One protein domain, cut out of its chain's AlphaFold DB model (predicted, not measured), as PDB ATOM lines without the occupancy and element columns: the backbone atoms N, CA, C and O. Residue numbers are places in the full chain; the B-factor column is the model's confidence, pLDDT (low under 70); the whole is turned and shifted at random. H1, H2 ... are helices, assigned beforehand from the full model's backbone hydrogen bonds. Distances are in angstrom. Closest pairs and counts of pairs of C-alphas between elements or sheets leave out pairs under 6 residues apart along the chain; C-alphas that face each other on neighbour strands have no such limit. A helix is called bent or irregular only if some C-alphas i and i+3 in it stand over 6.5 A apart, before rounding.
ATOM      1  N   ASN A 797      22.362  22.680 -16.208       58.22
ATOM      2  CA  ASN A 797      22.865  21.609 -17.049       58.22
ATOM      3  C   ASN A 797      23.667  22.242 -18.211       58.22
ATOM      4  O   ASN A 797      23.160  23.207 -18.791       58.22
ATOM      5  N   PRO A 798      24.895  21.791 -18.539       66.38
ATOM      6  CA  PRO A 798      25.689  22.404 -19.604       66.38
ATOM      7  C   PRO A 798      24.892  22.614 -20.903       66.38
ATOM      8  O   PRO A 798      25.075  23.643 -21.550       66.38
ATOM      9  N   TYR A 799      23.913  21.754 -21.215       59.44
ATOM     10  CA  TYR A 799      22.987  21.947 -22.341       59.44
ATOM     11  C   TYR A 799      21.945  23.065 -22.123       59.44
ATOM     12  O   TYR A 799      21.581  23.764 -23.061       59.44
ATOM     13  N   ALA A 800      21.496  23.316 -20.893       64.50
ATOM     14  CA  ALA A 800      20.678  24.483 -20.552       64.50
ATOM     15  C   ALA A 800      21.483  25.800 -20.577       64.50
ATOM     16  O   ALA A 800      20.925  26.840 -20.922       64.50
ATOM     17  N   LEU A 801      22.785  25.779 -20.260       69.00
ATOM     18  CA  LEU A 801      23.681  26.921 -20.503       69.00
ATOM     19  C   LEU A 801      23.910  27.132 -22.005       69.00
ATOM     20  O   LEU A 801      23.812  28.254 -22.489       69.00
ATOM     21  N   PHE A 802      24.160  26.056 -22.749       66.25
ATOM     22  CA  PHE A 802      24.307  26.034 -24.205       66.25
ATOM     23  C   PHE A 802      23.082  26.627 -24.920       66.25
ATOM     24  O   PHE A 802      23.237  27.539 -25.724       66.25
ATOM     25  N   LEU A 803      21.867  26.201 -24.558       67.25
ATOM     26  CA  LEU A 803      20.611  26.730 -25.110       67.25
ATOM     27  C   LEU A 803      20.319  28.187 -24.701       67.25
ATOM     28  O   LEU A 803      19.580  28.875 -25.399       67.25
ATOM     29  N   LYS A 804      20.895  28.673 -23.591       67.38
ATOM     30  CA  LYS A 804      20.813  30.082 -23.158       67.38
ATOM     31  C   LYS A 804      21.887  30.981 -23.779       67.38
ATOM     32  O   LYS A 804      21.700  32.198 -23.822       67.38
ATOM     33  N   LYS A 805      23.019  30.433 -24.231       71.81
ATOM     34  CA  LYS A 805      24.078  31.220 -24.880       71.81
ATOM     35  C   LYS A 805      23.576  31.740 -26.239       71.81
ATOM     36  O   LYS A 805      22.942  30.999 -26.987       71.81
ATOM     37  N   PRO A 806      23.873  33.000 -26.616       65.75
ATOM     38  CA  PRO A 806      23.557  33.494 -27.956       65.75
ATOM     39  C   PRO A 806      24.368  32.702 -28.990       65.75
ATOM     40  O   PRO A 806      25.553  32.471 -28.753       65.75
ATOM     41  N   ARG A 807      23.767  32.327 -30.134       61.88
ATOM     42  CA  ARG A 807      24.315  31.367 -31.131       61.88
ATOM     43  C   ARG A 807      25.820  31.511 -31.413       61.88
ATOM     44  O   ARG A 807      26.529  30.511 -31.432       61.88
ATOM     45  N   ARG A 808      26.318  32.748 -31.511       62.62
ATOM     46  CA  ARG A 808      27.746  33.140 -31.607       62.62
ATOM     47  C   ARG A 808      28.706  32.610 -30.514       62.62
ATOM     48  O   ARG A 808      29.901  32.829 -30.632       62.62
ATOM     49  N   LYS A 809      28.213  31.989 -29.434       61.97
ATOM     50  CA  LYS A 809      29.003  31.380 -28.338       61.97
ATOM     51  C   LYS A 809      28.564  29.941 -27.994       61.97
ATOM     52  O   LYS A 809      28.877  29.459 -26.907       61.97
ATOM     53  N   VAL A 810      27.768  29.287 -28.848       58.50
ATOM     54  CA  VAL A 810      27.109  28.003 -28.518       58.50
ATOM     55  C   VAL A 810      28.007  26.794 -28.806       58.50
ATOM     56  O   VAL A 810      28.206  25.976 -27.914       58.50
ATOM     57  N   VAL A 811      28.614  26.718 -29.997       57.72
ATOM     58  CA  VAL A 811      29.685  25.757 -30.330       57.72
ATOM     59  C   VAL A 811      30.843  26.528 -30.950       57.72
ATOM     60  O   VAL A 811      30.759  26.954 -32.097       57.72
ATOM     61  N   GLU A 827      22.678  36.048 -35.893       65.81
ATOM     62  CA  GLU A 827      21.228  35.932 -35.683       65.81
ATOM     63  C   GLU A 827      20.553  35.019 -36.723       65.81
ATOM     64  O   GLU A 827      19.432  34.557 -36.493       65.81
ATOM     65  N   ALA A 828      21.251  34.669 -37.810       71.12
ATOM     66  CA  ALA A 828      20.725  33.812 -38.865       71.12
ATOM     67  C   ALA A 828      20.237  32.453 -38.324       71.12
ATOM     68  O   ALA A 828      20.832  31.839 -37.424       71.12
ATOM     69  N   THR A 829      19.118  31.970 -38.866       71.12
ATOM     70  CA  THR A 829      18.627  30.608 -38.623       71.12
ATOM     71  C   THR A 829      19.519  29.581 -39.326       71.12
ATOM     72  O   THR A 829      20.350  29.920 -40.169       71.12
ATOM     73  N   LEU A 830      19.384  28.301 -38.964       70.75
ATOM     74  CA  LEU A 830      20.057  27.226 -39.705       70.75
ATOM     75  C   LEU A 830      19.590  27.210 -41.167       70.75
ATOM     76  O   LEU A 830      20.420  27.166 -42.061       70.75
ATOM     77  N   GLU A 831      18.285  27.384 -41.372       74.00
ATOM     78  CA  GLU A 831      17.608  27.622 -42.650       74.00
ATOM     79  C   GLU A 831      18.193  28.812 -43.437       74.00
ATOM     80  O   GLU A 831      18.584  28.645 -44.585       74.00
ATOM     81  N   MET A 832      18.336  29.998 -42.833       75.06
ATOM     82  CA  MET A 832      18.887  31.181 -43.516       75.06
ATOM     83  C   MET A 832      20.374  31.019 -43.861       75.06
ATOM     84  O   MET A 832      20.816  31.496 -44.899       75.06
ATOM     85  N   ARG A 833      21.153  30.298 -43.041       75.75
ATOM     86  CA  ARG A 833      22.542  29.947 -43.390       75.75
ATOM     87  C   ARG A 833      22.611  28.866 -44.465       75.75
ATOM     88  O   ARG A 833      23.486  28.954 -45.316       75.75
ATOM     89  N   ALA A 834      21.695  27.898 -44.457       80.25
ATOM     90  CA  ALA A 834      21.569  26.909 -45.521       80.25
ATOM     91  C   ALA A 834      21.239  27.600 -46.851       80.25
ATOM     92  O   ALA A 834      22.003  27.431 -47.790       80.25
ATOM     93  N   ARG A 835      20.218  28.473 -46.898       80.88
ATOM     94  CA  ARG A 835      19.911  29.295 -48.083       80.88
ATOM     95  C   ARG A 835      21.108  30.139 -48.516       80.88
ATOM     96  O   ARG A 835      21.563  29.966 -49.631       80.88
ATOM     97  N   ASN A 836      21.723  30.936 -47.638       83.19
ATOM     98  CA  ASN A 836      22.899  31.740 -48.015       83.19
ATOM     99  C   ASN A 836      24.067  30.903 -48.592       83.19
ATOM    100  O   ASN A 836      24.824  31.409 -49.421       83.19
ATOM    101  N   ILE A 837      24.222  29.641 -48.167       83.69
ATOM    102  CA  ILE A 837      25.206  28.697 -48.718       83.69
ATOM    103  C   ILE A 837      24.725  28.112 -50.055       83.69
ATOM    104  O   ILE A 837      25.503  28.124 -51.003       83.69
ATOM    105  N   THR A 838      23.472  27.664 -50.176       83.44
ATOM    106  CA  THR A 838      22.878  27.177 -51.437       83.44
ATOM    107  C   THR A 838      22.903  28.262 -52.511       83.44
ATOM    108  O   THR A 838      23.415  28.030 -53.597       83.44
ATOM    109  N   ASP A 839      22.461  29.476 -52.186       85.25
ATOM    110  CA  ASP A 839      22.509  30.673 -53.031       85.25
ATOM    111  C   ASP A 839      23.929  30.996 -53.497       85.25
ATOM    112  O   ASP A 839      24.136  31.512 -54.594       85.25
ATOM    113  N   ARG A 840      24.932  30.765 -52.643       86.31
ATOM    114  CA  ARG A 840      26.334  30.909 -53.032       86.31
ATOM    115  C   ARG A 840      26.752  29.776 -53.968       86.31
ATOM    116  O   ARG A 840      27.267  30.073 -55.029       86.31
ATOM    117  N   ILE A 841      26.492  28.517 -53.625       85.62
ATOM    118  CA  ILE A 841      26.831  27.360 -54.469       85.62
ATOM    119  C   ILE A 841      26.190  27.487 -55.857       85.62
ATOM    120  O   ILE A 841      26.856  27.208 -56.847       85.62
ATOM    121  N   CYS A 842      24.945  27.965 -55.951       85.06
ATOM    122  CA  CYS A 842      24.266  28.179 -57.228       85.06
ATOM    123  C   CYS A 842      24.945  29.277 -58.062       85.06
ATOM    124  O   CYS A 842      25.167  29.073 -59.251       85.06
ATOM    125  N   ARG A 843      25.351  30.398 -57.449       86.69
ATOM    126  CA  ARG A 843      26.130  31.453 -58.128       86.69
ATOM    127  C   ARG A 843      27.521  30.980 -58.535       86.69
ATOM    128  O   ARG A 843      27.849  31.075 -59.710       86.69
ATOM    129  N   ASP A 844      28.290  30.423 -57.600       88.56
ATOM    130  CA  ASP A 844      29.643  29.902 -57.830       88.56
ATOM    131  C   ASP A 844      29.618  28.821 -58.951       88.56
ATOM    132  O   ASP A 844      30.531  28.755 -59.776       88.56
ATOM    133  N   PHE A 845      28.545  28.017 -59.053       85.50
ATOM    134  CA  PHE A 845      28.332  27.031 -60.126       85.50
ATOM    135  C   PHE A 845      27.890  27.648 -61.463       85.50
ATOM    136  O   PHE A 845      28.426  27.273 -62.503       85.50
ATOM    137  N   CYS A 846      26.952  28.599 -61.472       84.31
ATOM    138  CA  CYS A 846      26.545  29.285 -62.704       84.31
ATOM    139  C   CYS A 846      27.681  30.156 -63.272       84.31
ATOM    140  O   CYS A 846      27.861  30.214 -64.484       84.31
ATOM    141  N   GLU A 847      28.504  30.776 -62.420       86.19
ATOM    142  CA  GLU A 847      29.747  31.453 -62.814       86.19
ATOM    143  C   GLU A 847      30.775  30.464 -63.391       86.19
ATOM    144  O   GLU A 847      31.334  30.715 -64.458       86.19
ATOM    145  N   TRP A 848      30.955  29.294 -62.771       87.00
ATOM    146  CA  TRP A 848      31.797  28.227 -63.324       87.00
ATOM    147  C   TRP A 848      31.301  27.721 -64.693       87.00
ATOM    148  O   TRP A 848      32.106  27.567 -65.613       87.00
ATOM    149  N   LEU A 849      29.988  27.533 -64.879       83.69
ATOM    150  CA  LEU A 849      29.406  27.163 -66.175       83.69
ATOM    151  C   LEU A 849      29.632  28.240 -67.247       83.69
ATOM    152  O   LEU A 849      30.003  27.894 -68.369       83.69
ATOM    153  N   ARG A 850      29.474  29.527 -66.903       83.88
ATOM    154  CA  ARG A 850      29.789  30.663 -67.791       83.88
ATOM    155  C   ARG A 850      31.260  30.626 -68.230       83.88
ATOM    156  O   ARG A 850      31.550  30.768 -69.415       83.88
ATOM    157  N   VAL A 851      32.187  30.357 -67.303       86.50
ATOM    158  CA  VAL A 851      33.631  30.218 -67.591       86.50
ATOM    159  C   VAL A 851      33.944  29.009 -68.489       86.50
ATOM    160  O   VAL A 851      34.868  29.080 -69.296       86.50
ATOM    161  N   LEU A 852      33.159  27.929 -68.417       82.75
ATOM    162  CA  LEU A 852      33.264  26.778 -69.330       82.75
ATOM    163  C   LEU A 852      32.647  27.019 -70.727       82.75
ATOM    164  O   LEU A 852      32.688  26.120 -71.567       82.75
ATOM    165  N   GLY A 853      32.077  28.199 -70.996       74.50
ATOM    166  CA  GLY A 853      31.382  28.497 -72.253       74.50
ATOM    167  C   GLY A 853      29.936  27.987 -72.311       74.50
ATOM    168  O   GLY A 853      29.338  27.949 -73.387       74.50
ATOM    169  N   GLY A 854      29.353  27.606 -71.170       73.62
ATOM    170  CA  GLY A 854      27.920  27.350 -71.055       73.62
ATOM    171  C   GLY A 854      27.122  28.639 -71.261       73.62
ATOM    172  O   GLY A 854      27.392  29.649 -70.617       73.62
ATOM    173  N   THR A 855      26.139  28.620 -72.164       64.62
ATOM    174  CA  THR A 855      25.306  29.807 -72.436       64.62
ATOM    175  C   THR A 855      24.310  30.087 -71.303       64.62
ATOM    176  O   THR A 855      23.710  29.154 -70.770       64.62
ATOM    177  N   ASP A 856      24.085  31.372 -70.993       60.31
ATOM    178  CA  ASP A 856      23.214  31.914 -69.924       60.31
ATOM    179  C   ASP A 856      21.695  31.632 -70.079       60.31
ATOM    180  O   ASP A 856      20.868  32.507 -69.828       60.31
ATOM    181  N   LYS A 857      21.293  30.465 -70.599       64.38
ATOM    182  CA  LYS A 857      19.901  30.186 -71.014       64.38
ATOM    183  C   LYS A 857      19.364  28.797 -70.653       64.38
ATOM    184  O   LYS A 857      18.242  28.481 -71.038       64.38
ATOM    185  N   LEU A 858      20.160  27.947 -69.998       66.12
ATOM    186  CA  LEU A 858      19.800  26.539 -69.750       66.12
ATOM    187  C   LEU A 858      19.697  26.157 -68.267       66.12
ATOM    188  O   LEU A 858      18.964  25.224 -67.948       66.12
ATOM    189  N   ILE A 859      20.416  26.843 -67.375       70.75
ATOM    190  CA  ILE A 859      20.368  26.614 -65.923       70.75
ATOM    191  C   ILE A 859      20.432  27.978 -65.235       70.75
ATOM    192  O   ILE A 859      21.509  28.545 -65.065       70.75
ATOM    193  N   ASP A 860      19.269  28.507 -64.860       80.31
ATOM    194  CA  ASP A 860      19.177  29.718 -64.045       80.31
ATOM    195  C   ASP A 860      19.483  29.406 -62.575       80.31
ATOM    196  O   ASP A 860      19.163  28.327 -62.068       80.31
ATOM    197  N   GLU A 861      20.046  30.386 -61.865       81.50
ATOM    198  CA  GLU A 861      20.403  30.275 -60.442       81.50
ATOM    199  C   GLU A 861      19.194  29.879 -59.571       81.50
ATOM    200  O   GLU A 861      19.353  29.128 -58.613       81.50
ATOM    201  N   ASP A 862      17.982  30.309 -59.941       79.81
ATOM    202  CA  ASP A 862      16.738  29.983 -59.232       79.81
ATOM    203  C   ASP A 862      16.180  28.590 -59.556       79.81
ATOM    204  O   ASP A 862      15.652  27.932 -58.663       79.81
ATOM    205  N   VAL A 863      16.347  28.095 -60.788       81.69
ATOM    206  CA  VAL A 863      15.960  26.716 -61.150       81.69
ATOM    207  C   VAL A 863      16.882  25.717 -60.453       81.69
ATOM    208  O   VAL A 863      16.431  24.703 -59.924       81.69
ATOM    209  N   LEU A 864      18.177  26.031 -60.392       82.31
ATOM    210  CA  LEU A 864      19.156  25.238 -59.658       82.31
ATOM    211  C   LEU A 864      18.879  25.250 -58.144       82.31
ATOM    212  O   LEU A 864      18.981  24.211 -57.494       82.31
ATOM    213  N   ARG A 865      18.481  26.403 -57.592       82.31
ATOM    214  CA  ARG A 865      18.063  26.553 -56.191       82.31
ATOM    215  C   ARG A 865      16.847  25.678 -55.868       82.31
ATOM    216  O   ARG A 865      16.894  24.953 -54.882       82.31
ATOM    217  N   ASP A 866      15.811  25.706 -56.709       79.62
ATOM    218  CA  ASP A 866      14.580  24.906 -56.565       79.62
ATOM    219  C   ASP A 866      14.872  23.393 -56.634       79.62
ATOM    220  O   ASP A 866      14.447  22.628 -55.768       79.62
ATOM    221  N   MET A 867      15.727  22.962 -57.572       74.81
ATOM    222  CA  MET A 867      16.195  21.568 -57.675       74.81
ATOM    223  C   MET A 867      16.969  21.058 -56.442       74.81
ATOM    224  O   MET A 867      17.113  19.843 -56.282       74.81
ATOM    225  N   PHE A 868      17.479  21.952 -55.587       70.88
ATOM    226  CA  PHE A 868      18.284  21.615 -54.408       70.88
ATOM    227  C   PHE A 868      17.726  22.164 -53.074       70.88
ATOM    228  O   PHE A 868      18.394  22.016 -52.043       70.88
ATOM    229  N   GLU A 869      16.518  22.749 -53.021       69.00
ATOM    230  CA  GLU A 869      15.931  23.197 -51.748       69.00
ATOM    231  C   GLU A 869      15.422  22.003 -50.923       69.00
ATOM    232  O   GLU A 869      14.354  21.434 -51.140       69.00
ATOM    233  N   ILE A 870      16.205  21.633 -49.909       64.19
ATOM    234  CA  ILE A 870      15.795  20.659 -48.897       64.19
ATOM    235  C   ILE A 870      14.819  21.348 -47.935       64.19
ATOM    236  O   ILE A 870      15.233  22.093 -47.044       64.19
ATOM    237  N   GLU A 871      13.523  21.070 -48.090       56.25
ATOM    238  CA  GLU A 871      12.464  21.582 -47.214       56.25
ATOM    239  C   GLU A 871      12.667  21.189 -45.735       56.25
ATOM    240  O   GLU A 871      12.183  20.164 -45.244       56.25
ATOM    241  N   PHE A 872      13.295  22.075 -44.959       56.41
ATOM    242  CA  PHE A 872      13.305  21.995 -43.492       56.41
ATOM    243  C   PHE A 872      11.880  22.020 -42.895       56.41
ATOM    244  O   PHE A 872      11.671  21.572 -41.767       56.41
ATOM    245  N   THR A 873      10.899  22.512 -43.656       56.28
ATOM    246  CA  THR A 873       9.472  22.624 -43.326       56.28
ATOM    247  C   THR A 873       8.675  21.324 -43.382       56.28
ATOM    248  O   THR A 873       7.581  21.300 -42.806       56.28
ATOM    249  N   ALA A 874       9.202  20.267 -44.011       62.06
ATOM    250  CA  ALA A 874       8.515  18.988 -44.187       62.06
ATOM    251  C   ALA A 874       7.962  18.428 -42.862       62.06
ATOM    252  O   ALA A 874       8.621  18.476 -41.820       62.06
TER     253      ALA A 874
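This is residues 797 to 811 and 827 to 874 of the 1015 residues of the protein "uncharacterized protein LOC106740664" of Dinoponera quadriceps (UniProt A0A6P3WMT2). One long helix, H2, makes the backbone of an elongated model, and after it the chain folds back so that a short helix, H3, packs on the middle of H2 at a slant. A second short helix, H1, lies well off beyond the first end of H2, with a cut in the chain between them and no contact with either other helix. The printed part has 63 residues, with three named helices in the order H1, H2, H3 and no named strand; 37 of the residues are in the helices, and the class is all helix. The whole is extended, with a radius of gyration of the C-alphas of 17.3 A, and the C-alphas span 56 by 26 by 14 A, a rod.

H1, residues 798 to 804, comes first along the printed part and touches no helix. H2, residues 830 to 851, follows across the cut, and H1 and H2 are apart. H3, residues 861 to 868, comes after a short link of 9 residues. H2 and H3 touch, with 10 pairs of C-alphas within 8 A, and H2 does so with residues 838 to 846 alone. Their closest C-alphas are those of Cys 842 and Glu 861, 5.4 A apart, and their centres are 9.4 A apart. Their lines stand at a steep tilt of 57 degrees, and they run opposite ways. H1 and H3 are apart. In H1, H2 and H3 every O i to N i+4 pair is within hydrogen-bond range.

H1 runs from Pro 798, its C-alpha at (25.689, 22.404, -19.604), to Lys 804, and measures 9.8 A from first to last C-alpha. H2, the longest helix with 22 residues, runs from Leu 830, C-alpha at (20.057, 27.226, -39.705), to Val 851, C-alpha at (33.631, 30.218, -67.591), a length of 31.2 A. H3 runs from Glu 861 to Phe 868, whose C-alpha is at (18.284, 21.615, -54.408), and measures 10.8 A. No helix is bent or irregular.

The two C-alphas farthest apart are those of Asn 797 and Gly 853, at 56.3 A, and those of the first and last printed residues, Asn 797 and Ala 874, are 30.8 A apart. Residues 812 to 826 are not printed, and the C-alphas of 811 and 827 are 14.3 A apart across the cut. The link from H1 to H2 runs across this cut, and no link that is printed whole is long. The mean pLDDT of the printed part is 73.4, and 25 residues are under 70: residues 797 to 804, 806 to 811, 827, 855 to 858 and 869 to 874.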